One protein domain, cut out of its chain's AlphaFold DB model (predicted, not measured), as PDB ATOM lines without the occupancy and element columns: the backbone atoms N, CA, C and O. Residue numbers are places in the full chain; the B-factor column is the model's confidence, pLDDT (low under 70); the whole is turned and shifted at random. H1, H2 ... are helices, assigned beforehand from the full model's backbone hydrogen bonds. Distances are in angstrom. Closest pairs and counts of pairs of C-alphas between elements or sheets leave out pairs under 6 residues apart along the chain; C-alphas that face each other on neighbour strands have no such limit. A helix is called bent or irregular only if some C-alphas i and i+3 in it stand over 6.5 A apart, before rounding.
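This is residues 28 to 93 of the 97 residues of an uncharacterized protein of Streptomyces sp. 3212.3 (UniProt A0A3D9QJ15). The longest helix, H5, makes one side of a small helical body; the H1 and H2 hairpin makes the other, and H4 bridges H5 and H1. A long loop, residues 54 to 65, leads from H2 to short H3 beside H5. The printed part has 66 residues with five named helices, H1 to H5, and no named strand. It is all helix and compact, with a radius of gyration of the C-alphas of 10.7 A and spans of 29 by 22 by 22 A.

H5, residues 80 to 93, measures 20.2 A and ends at C-alpha 93 (19.781, 38.097, -16.867). H1, residues 30 to 42, measures 18.7 A from C-alpha 30 (39.290, 43.436, -11.617). H2 is residues 44 to 53, 14.2 A; H4, 72 to 77, 8.5 A; irregular H3, 66 to 69, 7.3 A.

H5 is the hub, touching four helices. Its residues 87 to 90 alone touch H3; the closest C-alphas, Leu 67 and Tyr 87, are 6.7 A apart. Every O i to N i+4 pair is within hydrogen-bond range in H1, H2, H4 and H5; H3 is too short for one.

The printed part has no cut, and no printed residue is under 70 in pLDDT.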
ATOM      1  N   TYR A  28      42.691  45.019 -18.908       89.38
ATOM      2  CA  TYR A  28      41.588  44.560 -18.088       89.38
ATOM      3  C   TYR A  28      41.942  44.647 -16.615       89.38
ATOM      4  O   TYR A  28      43.016  44.212 -16.199       89.38
ATOM      5  N   THR A  29      41.029  45.194 -15.820       90.50
ATOM      6  CA  THR A  29      41.173  45.289 -14.364       90.50
ATOM      7  C   THR A  29      40.077  44.499 -13.668       90.50
ATOM      8  O   THR A  29      39.033  44.200 -14.250       90.50
ATOM      9  N   ARG A  30      40.307  44.145 -12.399       90.38
ATOM     10  CA  ARG A  30      39.290  43.436 -11.617       90.38
ATOM     11  C   ARG A  30      38.042  44.285 -11.383       90.38
ATOM     12  O   ARG A  30      36.948  43.743 -11.449       90.38
ATOM     13  N   ASP A  31      38.199  45.603 -11.287       92.56
ATOM     14  CA  ASP A  31      37.083  46.546 -11.179       92.56
ATOM     15  C   ASP A  31      36.065  46.391 -12.321       92.56
ATOM     16  O   ASP A  31      34.866  46.467 -12.086       92.56
ATOM     17  N   GLN A  32      36.517  46.097 -13.548       91.88
ATOM     18  CA  GLN A  32      35.619  45.857 -14.686       91.88
ATOM     19  C   GLN A  32      34.807  44.561 -14.537       91.88
ATOM     20  O   GLN A  32      33.680  44.481 -15.021       91.88
ATOM     21  N   VAL A  33      35.364  43.544 -13.872       93.94
ATOM     22  CA  VAL A  33      34.626  42.321 -13.519       93.94
ATOM     23  C   VAL A  33      33.581  42.640 -12.449       93.94
ATOM     24  O   VAL A  33      32.429  42.238 -12.590       93.94
ATOM     25  N   ASP A  34      33.943  43.423 -11.433       94.62
ATOM     26  CA  ASP A  34      33.018  43.831 -10.370       94.62
ATOM     27  C   ASP A  34      31.898  44.748 -10.899       94.62
ATOM     28  O   ASP A  34      30.760  44.690 -10.430       94.62
ATOM     29  N   ASP A  35      32.199  45.611 -11.873       95.06
ATOM     30  CA  ASP A  35      31.214  46.449 -12.563       95.06
ATOM     31  C   ASP A  35      30.239  45.597 -13.386       95.06
ATOM     32  O   ASP A  35      29.037  45.869 -13.389       95.06
ATOM     33  N   TRP A  36      30.732  44.542 -14.041       95.06
ATOM     34  CA  TRP A  36      29.892  43.565 -14.729       95.06
ATOM     35  C   TRP A  36      28.944  42.845 -13.765       95.06
ATOM     36  O   TRP A  36      27.746  42.751 -14.038       95.06
ATOM     37  N   GLU A  37      29.440  42.382 -12.616       95.56
ATOM     38  CA  GLU A  37      28.587  41.749 -11.604       95.56
ATOM     39  C   GLU A  37      27.513  42.712 -11.088       95.56
ATOM     40  O   GLU A  37      26.332  42.361 -11.048       95.56
ATOM     41  N   ARG A  38      27.892  43.960 -10.793       95.81
ATOM     42  CA  ARG A  38      26.943  45.010 -10.398       95.81
ATOM     43  C   ARG A  38      25.924  45.317 -11.492       95.81
ATOM     44  O   ARG A  38      24.775  45.621 -11.175       95.81
ATOM     45  N   ALA A  39      26.309  45.262 -12.765       95.25
ATOM     46  CA  ALA A  39      25.388  45.459 -13.882       95.25
ATOM     47  C   ALA A  39      24.369  44.313 -13.979       95.25
ATOM     48  O   ALA A  39      23.185  44.567 -14.192       95.25
ATOM     49  N   LEU A  40      24.805  43.069 -13.755       94.75
ATOM     50  CA  LEU A  40      23.921  41.902 -13.709       94.75
ATOM     51  C   LEU A  40      22.895  41.985 -12.574       94.75
ATOM     52  O   LEU A  40      21.728  41.668 -12.787       94.75
ATOM     53  N   GLU A  41      23.306  42.441 -11.390       95.19
ATOM     54  CA  GLU A  41      22.413  42.612 -10.234       95.19
ATOM     55  C   GLU A  41      21.348  43.694 -10.455       95.19
ATOM     56  O   GLU A  41      20.229  43.579  -9.957       95.19
ATOM     57  N   GLN A  42      21.677  44.733 -11.224       94.06
ATOM     58  CA  GLN A  42      20.751  45.823 -11.540       94.06
ATOM     59  C   GLN A  42      19.785  45.487 -12.693       94.06
ATOM     60  O   GLN A  42      18.807  46.208 -12.904       94.06
ATOM     61  N   GLY A  43      20.022  44.385 -13.411       92.56
ATOM     62  CA  GLY A  43      19.103  43.812 -14.392       92.56
ATOM     63  C   GLY A  43      19.541  43.947 -15.854       92.56
ATOM     64  O   GLY A  43      20.587  44.503 -16.188       92.56
ATOM     65  N   GLU A  44      18.699  43.424 -16.751       93.81
ATOM     66  CA  GLU A  44      19.028  43.200 -18.167       93.81
ATOM     67  C   GLU A  44      19.525  44.455 -18.892       93.81
ATOM     68  O   GLU A  44      20.541  44.410 -19.585       93.81
ATOM     69  N   SER A  45      18.838  45.588 -18.724       93.94
ATOM     70  CA  SER A  45      19.167  46.817 -19.456       93.94
ATOM     71  C   SER A  45      20.583  47.310 -19.162       93.94
ATOM     72  O   SER A  45      21.263  47.787 -20.070       93.94
ATOM     73  N   LEU A  46      21.027  47.214 -17.907       94.06
ATOM     74  CA  LEU A  46      22.352  47.680 -17.502       94.06
ATOM     75  C   LEU A  46      23.433  46.668 -17.865       94.06
ATOM     76  O   LEU A  46      24.500  47.066 -18.323       94.06
ATOM     77  N   ALA A  47      23.134  45.374 -17.761       93.06
ATOM     78  CA  ALA A  47      24.021  44.326 -18.246       93.06
ATOM     79  C   ALA A  47      24.276  44.434 -19.765       93.06
ATOM     80  O   ALA A  47      25.425  44.333 -20.197       93.06
ATOM     81  N   ARG A  48      23.246  44.717 -20.583       92.00
ATOM     82  CA  ARG A  48      23.411  44.952 -22.034       92.00
ATOM     83  C   ARG A  48      24.262  46.184 -22.315       92.00
ATOM     84  O   ARG A  48      25.216  46.096 -23.082       92.00
ATOM     85  N   ALA A  49      23.956  47.303 -21.659       92.88
ATOM     86  CA  ALA A  49      24.725  48.534 -21.816       92.88
ATOM     87  C   ALA A  49      26.203  48.328 -21.440       92.88
ATOM     88  O   ALA A  49      27.095  48.795 -22.146       92.88
ATOM     89  N   HIS A  50      26.470  47.581 -20.366       93.62
ATOM     90  CA  HIS A  50      27.831  47.241 -19.966       93.62
ATOM     91  C   HIS A  50      28.532  46.361 -21.013       93.62
ATOM     92  O   HIS A  50      29.686  46.622 -21.343       93.62
ATOM     93  N   LEU A  51      27.856  45.358 -21.590       90.56
ATOM     94  CA  LEU A  51      28.430  44.540 -22.669       90.56
ATOM     95  C   LEU A  51      28.828  45.375 -23.886       90.56
ATOM     96  O   LEU A  51      29.947  45.226 -24.381       90.56
ATOM     97  N   GLU A  52      27.942  46.265 -24.333       90.06
ATOM     98  CA  GLU A  52      28.202  47.180 -25.447       90.06
ATOM     99  C   GLU A  52      29.412  48.080 -25.164       90.06
ATOM    100  O   GLU A  52      30.289  48.218 -26.014       90.06
ATOM    101  N   GLN A  53      29.512  48.627 -23.949       90.25
ATOM    102  CA  GLN A  53      30.629  49.485 -23.536       90.25
ATOM    103  C   GLN A  53      31.942  48.722 -23.330       90.25
ATOM    104  O   GLN A  53      33.017  49.273 -23.545       90.25
ATOM    105  N   SER A  54      31.869  47.455 -22.917       87.00
ATOM    106  CA  SER A  54      33.042  46.620 -22.633       87.00
ATOM    107  C   SER A  54      33.779  46.132 -23.887       87.00
ATOM    108  O   SER A  54      34.833  45.508 -23.765       87.00
ATOM    109  N   GLY A  55      33.224  46.362 -25.085       83.00
ATOM    110  CA  GLY A  55      33.779  45.848 -26.339       83.00
ATOM    111  C   GLY A  55      33.603  44.336 -26.507       83.00
ATOM    112  O   GLY A  55      34.317  43.717 -27.293       83.00
ATOM    113  N   ALA A  56      32.658  43.709 -25.791       82.62
ATOM    114  CA  ALA A  56      32.395  42.269 -25.898       82.62
ATOM    115  C   ALA A  56      32.125  41.833 -27.349       82.62
ATOM    116  O   ALA A  56      32.628  40.806 -27.801       82.62
ATOM    117  N   PHE A  57      31.405  42.660 -28.112       80.50
ATOM    118  CA  PHE A  57      31.092  42.404 -29.520       80.50
ATOM    119  C   PHE A  57      32.261  42.664 -30.484       80.50
ATOM    120  O   PHE A  57      32.199  42.253 -31.642       80.50
ATOM    121  N   GLU A  58      33.332  43.315 -30.026       80.00
ATOM    122  CA  GLU A  58      34.557  43.509 -30.812       80.00
ATOM    123  C   GLU A  58      35.454  42.264 -30.771       80.00
ATOM    124  O   GLU A  58      36.287  42.052 -31.658       80.00
ATOM    125  N   VAL A  59      35.258  41.390 -29.777       83.06
ATOM    126  CA  VAL A  59      35.912  40.084 -29.738       83.06
ATOM    127  C   VAL A  59      35.264  39.181 -30.786       83.06
ATOM    128  O   VAL A  59      34.128  38.732 -30.653       83.06
ATOM    129  N   LEU A  60      36.016  38.879 -31.848       83.94
ATOM    130  CA  LEU A  60      35.563  38.065 -32.982       83.94
ATOM    131  C   LEU A  60      35.467  36.570 -32.623       83.94
ATOM    132  O   LEU A  60      36.263  35.743 -33.080       83.94
ATOM    133  N   HIS A  61      34.491  36.221 -31.789       86.81
ATOM    134  CA  HIS A  61      34.167  34.849 -31.416       86.81
ATOM    135  C   HIS A  61      33.675  34.017 -32.612       86.81
ATOM    136  O   HIS A  61      33.173  34.531 -33.611       86.81
ATOM    137  N   THR A  62      33.773  32.688 -32.504       86.50
ATOM    138  CA  THR A  62      33.001  31.803 -33.388       86.50
ATOM    139  C   THR A  62      31.515  31.897 -33.039       86.50
ATOM    140  O   THR A  62      31.162  32.086 -31.876       86.50
ATOM    141  N   ALA A  63      30.627  31.710 -34.020       80.38
ATOM    142  CA  ALA A  63      29.176  31.825 -33.812       80.38
ATOM    143  C   ALA A  63      28.637  30.907 -32.695       80.38
ATOM    144  O   ALA A  63      27.651  31.236 -32.039       80.38
ATOM    145  N   THR A  64      29.306  29.775 -32.467       85.00
ATOM    146  CA  THR A  64      28.975  28.764 -31.455       85.00
ATOM    147  C   THR A  64      29.635  28.998 -30.094       85.00
ATOM    148  O   THR A  64      29.468  28.171 -29.202       85.00
ATOM    149  N   CYS A  65      30.414  30.071 -29.913       87.19
ATOM    150  CA  CYS A  65      31.098  30.313 -28.649       87.19
ATOM    151  C   CYS A  65      30.083  30.707 -27.561       87.19
ATOM    152  O   CYS A  65      29.437  31.749 -27.693       87.19
ATOM    153  N   PRO A  66      29.968  29.935 -26.464       85.12
ATOM    154  CA  PRO A  66      29.034  30.246 -25.385       85.12
ATOM    155  C   PRO A  66      29.440  31.506 -24.611       85.12
ATOM    156  O   PRO A  66      28.608  32.140 -23.979       85.12
ATOM    157  N   LEU A  67      30.716  31.899 -24.671       89.19
ATOM    158  CA  LEU A  67      31.250  33.025 -23.906       89.19
ATOM    159  C   LEU A  67      31.213  34.358 -24.669       89.19
ATOM    160  O   LEU A  67      31.764  35.339 -24.185       89.19
ATOM    161  N   ARG A  68      30.576  34.406 -25.848       86.62
ATOM    162  CA  ARG A  68      30.503  35.618 -26.689       86.62
ATOM    163  C   ARG A  68      29.759  36.786 -26.026       86.62
ATOM    164  O   ARG A  68      29.903  37.923 -26.448       86.62
ATOM    165  N   CYS A  69      28.948  36.482 -25.014       86.25
ATOM    166  CA  CYS A  69      28.136  37.440 -24.264       86.25
ATOM    167  C   CYS A  69      28.737  37.733 -22.884       86.25
ATOM    168  O   CYS A  69      28.012  38.097 -21.962       86.25
ATOM    169  N   LEU A  70      30.042  37.506 -22.720       92.44
ATOM    170  CA  LEU A  70      30.787  37.918 -21.538       92.44
ATOM    171  C   LEU A  70      31.709  39.088 -21.888       92.44
ATOM    172  O   LEU A  70      32.300  39.090 -22.970       92.44
ATOM    173  N   PRO A  71      31.888  40.051 -20.968       94.00
ATOM    174  CA  PRO A  71      32.856  41.118 -21.151       94.00
ATOM    175  C   PRO A  71      34.276  40.569 -21.355       94.00
ATOM    176  O   PRO A  71      34.660  39.594 -20.698       94.00
ATOM    177  N   PRO A  72      35.116  41.218 -22.173       92.50
ATOM    178  CA  PRO A  72      36.496  40.789 -22.378       92.50
ATOM    179  C   PRO A  72      37.316  40.768 -21.078       92.50
ATOM    180  O   PRO A  72      38.168  39.900 -20.916       92.50
ATOM    181  N   ALA A  73      37.001  41.641 -20.111       93.06
ATOM    182  CA  ALA A  73      37.615  41.629 -18.782       93.06
ATOM    183  C   ALA A  73      37.340  40.328 -18.016       93.06
ATOM    184  O   ALA A  73      38.249  39.747 -17.422       93.06
ATOM    185  N   VAL A  74      36.107  39.823 -18.098       94.19
ATOM    186  CA  VAL A  74      35.725  38.528 -17.525       94.19
ATOM    187  C   VAL A  74      36.498  37.407 -18.219       94.19
ATOM    188  O   VAL A  74      37.102  36.575 -17.551       94.19
ATOM    189  N   LEU A  75      36.565  37.420 -19.555       92.25
ATOM    190  CA  LEU A  75      37.313  36.426 -20.337       92.25
ATOM    191  C   LEU A  75      38.819  36.424 -20.042       92.25
ATOM    192  O   LEU A  75      39.447  35.368 -20.081       92.25
ATOM    193  N   ALA A  76      39.393  37.600 -19.798       90.25
ATOM    194  CA  ALA A  76      40.820  37.801 -19.592       90.25
ATOM    195  C   ALA A  76      41.282  37.440 -18.179       90.25
ATOM    196  O   ALA A  76      42.400  36.955 -18.013       90.25
ATOM    197  N   LEU A  77      40.451  37.719 -17.171       91.25
ATOM    198  CA  LEU A  77      40.872  37.702 -15.772       91.25
ATOM    199  C   LEU A  77      40.248  36.563 -14.960       91.25
ATOM    200  O   LEU A  77      40.854  36.118 -13.981       91.25
ATOM    201  N   CYS A  78      39.047  36.091 -15.300       91.81
ATOM    202  CA  CYS A  78      38.373  35.074 -14.498       91.81
ATOM    203  C   CYS A  78      38.966  33.671 -14.758       91.81
ATOM    204  O   CYS A  78      39.121  33.269 -15.913       91.81
ATOM    205  N   PRO A  79      39.260  32.880 -13.708       89.44
ATOM    206  CA  PRO A  79      39.576  31.464 -13.861       89.44
ATOM    207  C   PRO A  79      38.358  30.681 -14.374       89.44
ATOM    208  O   PRO A  79      37.216  31.133 -14.286       89.44
ATOM    209  N   GLU A  80      38.584  29.459 -14.861       85.88
ATOM    210  CA  GLU A  80      37.541  28.637 -15.495       85.88
ATOM    211  C   GLU A  80      36.292  28.423 -14.619       85.88
ATOM    212  O   GLU A  80      35.164  28.472 -15.116       85.88
ATOM    213  N   SER A  81      36.471  28.216 -13.313       84.44
ATOM    214  CA  SER A  81      35.362  28.044 -12.367       84.44
ATOM    215  C   SER A  81      34.469  29.283 -12.275       84.44
ATOM    216  O   SER A  81      33.245  29.165 -12.225       84.44
ATOM    217  N   GLU A  82      35.073  30.469 -12.296       91.38
ATOM    218  CA  GLU A  82      34.381  31.753 -12.219       91.38
ATOM    219  C   GLU A  82      33.749  32.117 -13.567       91.38
ATOM    220  O   GLU A  82      32.612  32.573 -13.601       91.38
ATOM    221  N   LEU A  83      34.410  31.804 -14.687       90.44
ATOM    222  CA  LEU A  83      33.855  31.990 -16.033       90.44
ATOM    223  C   LEU A  83      32.524  31.267 -16.225       90.44
ATOM    224  O   LEU A  83      31.586  31.836 -16.782       90.44
ATOM    225  N   ARG A  84      32.416  30.024 -15.742       89.12
ATOM    226  CA  ARG A  84      31.151  29.277 -15.794       89.12
ATOM    227  C   ARG A  84      30.070  29.959 -14.960       89.12
ATOM    228  O   ARG A  84      28.935  30.064 -15.417       89.12
ATOM    229  N   ALA A  85      30.411  30.447 -13.768       91.69
ATOM    230  CA  ALA A  85      29.470  31.180 -12.928       91.69
ATOM    231  C   ALA A  85      28.999  32.476 -13.609       91.69
ATOM    232  O   ALA A  85      27.795  32.708 -13.689       91.69
ATOM    233  N   GLN A  86      29.922  33.263 -14.171       92.38
ATOM    234  CA  GLN A  86      29.597  34.483 -14.915       92.38
ATOM    235  C   GLN A  86      28.726  34.195 -16.134       92.38
ATOM    236  O   GLN A  86      27.750  34.901 -16.367       92.38
ATOM    237  N   TYR A  87      29.016  33.124 -16.874       91.50
ATOM    238  CA  TYR A  87      28.180  32.679 -17.985       91.50
ATOM    239  C   TYR A  87      26.751  32.355 -17.533       91.50
ATOM    240  O   TYR A  87      25.791  32.823 -18.141       91.50
ATOM    241  N   HIS A  88      26.586  31.596 -16.447       91.56
ATOM    242  CA  HIS A  88      25.258  31.258 -15.932       91.56
ATOM    243  C   HIS A  88      24.499  32.481 -15.402       91.56
ATOM    244  O   HIS A  88      23.310  32.609 -15.695       91.56
ATOM    245  N   LYS A  89      25.169  33.391 -14.678       92.19
ATOM    246  CA  LYS A  89      24.572  34.655 -14.215       92.19
ATOM    247  C   LYS A  89      24.158  35.532 -15.402       92.19
ATOM    248  O   LYS A  89      23.010  35.960 -15.477       92.19
ATOM    249  N   GLY A  90      25.067  35.727 -16.358       90.56
ATOM    250  CA  GLY A  90      24.827  36.485 -17.584       90.56
ATOM    251  C   GLY A  90      23.643  35.942 -18.369       90.56
ATOM    252  O   GLY A  90      22.737  36.695 -18.702       90.56
ATOM    253  N   ARG A  91      23.582  34.624 -18.573       91.50
ATOM    254  CA  ARG A  91      22.470  33.970 -19.274       91.50
ATOM    255  C   ARG A  91      21.136  34.088 -18.535       91.50
ATOM    256  O   ARG A  91      20.095  34.181 -19.172       91.50
ATOM    257  N   ALA A  92      21.141  34.081 -17.203       91.88
ATOM    258  CA  ALA A  92      19.917  34.261 -16.423       91.88
ATOM    259  C   ALA A  92      19.327  35.674 -16.577       91.88
ATOM    260  O   ALA A  92      18.110  35.827 -16.534       91.88
ATOM    261  N   VAL A  93      20.181  36.684 -16.766       91.38
ATOM    262  CA  VAL A  93      19.781  38.097 -16.867       91.38
ATOM    263  C   VAL A  93      19.524  38.524 -18.311       91.38
ATOM    264  O   VAL A  93      18.539  39.195 -18.591       91.38
TER     265      VAL A  93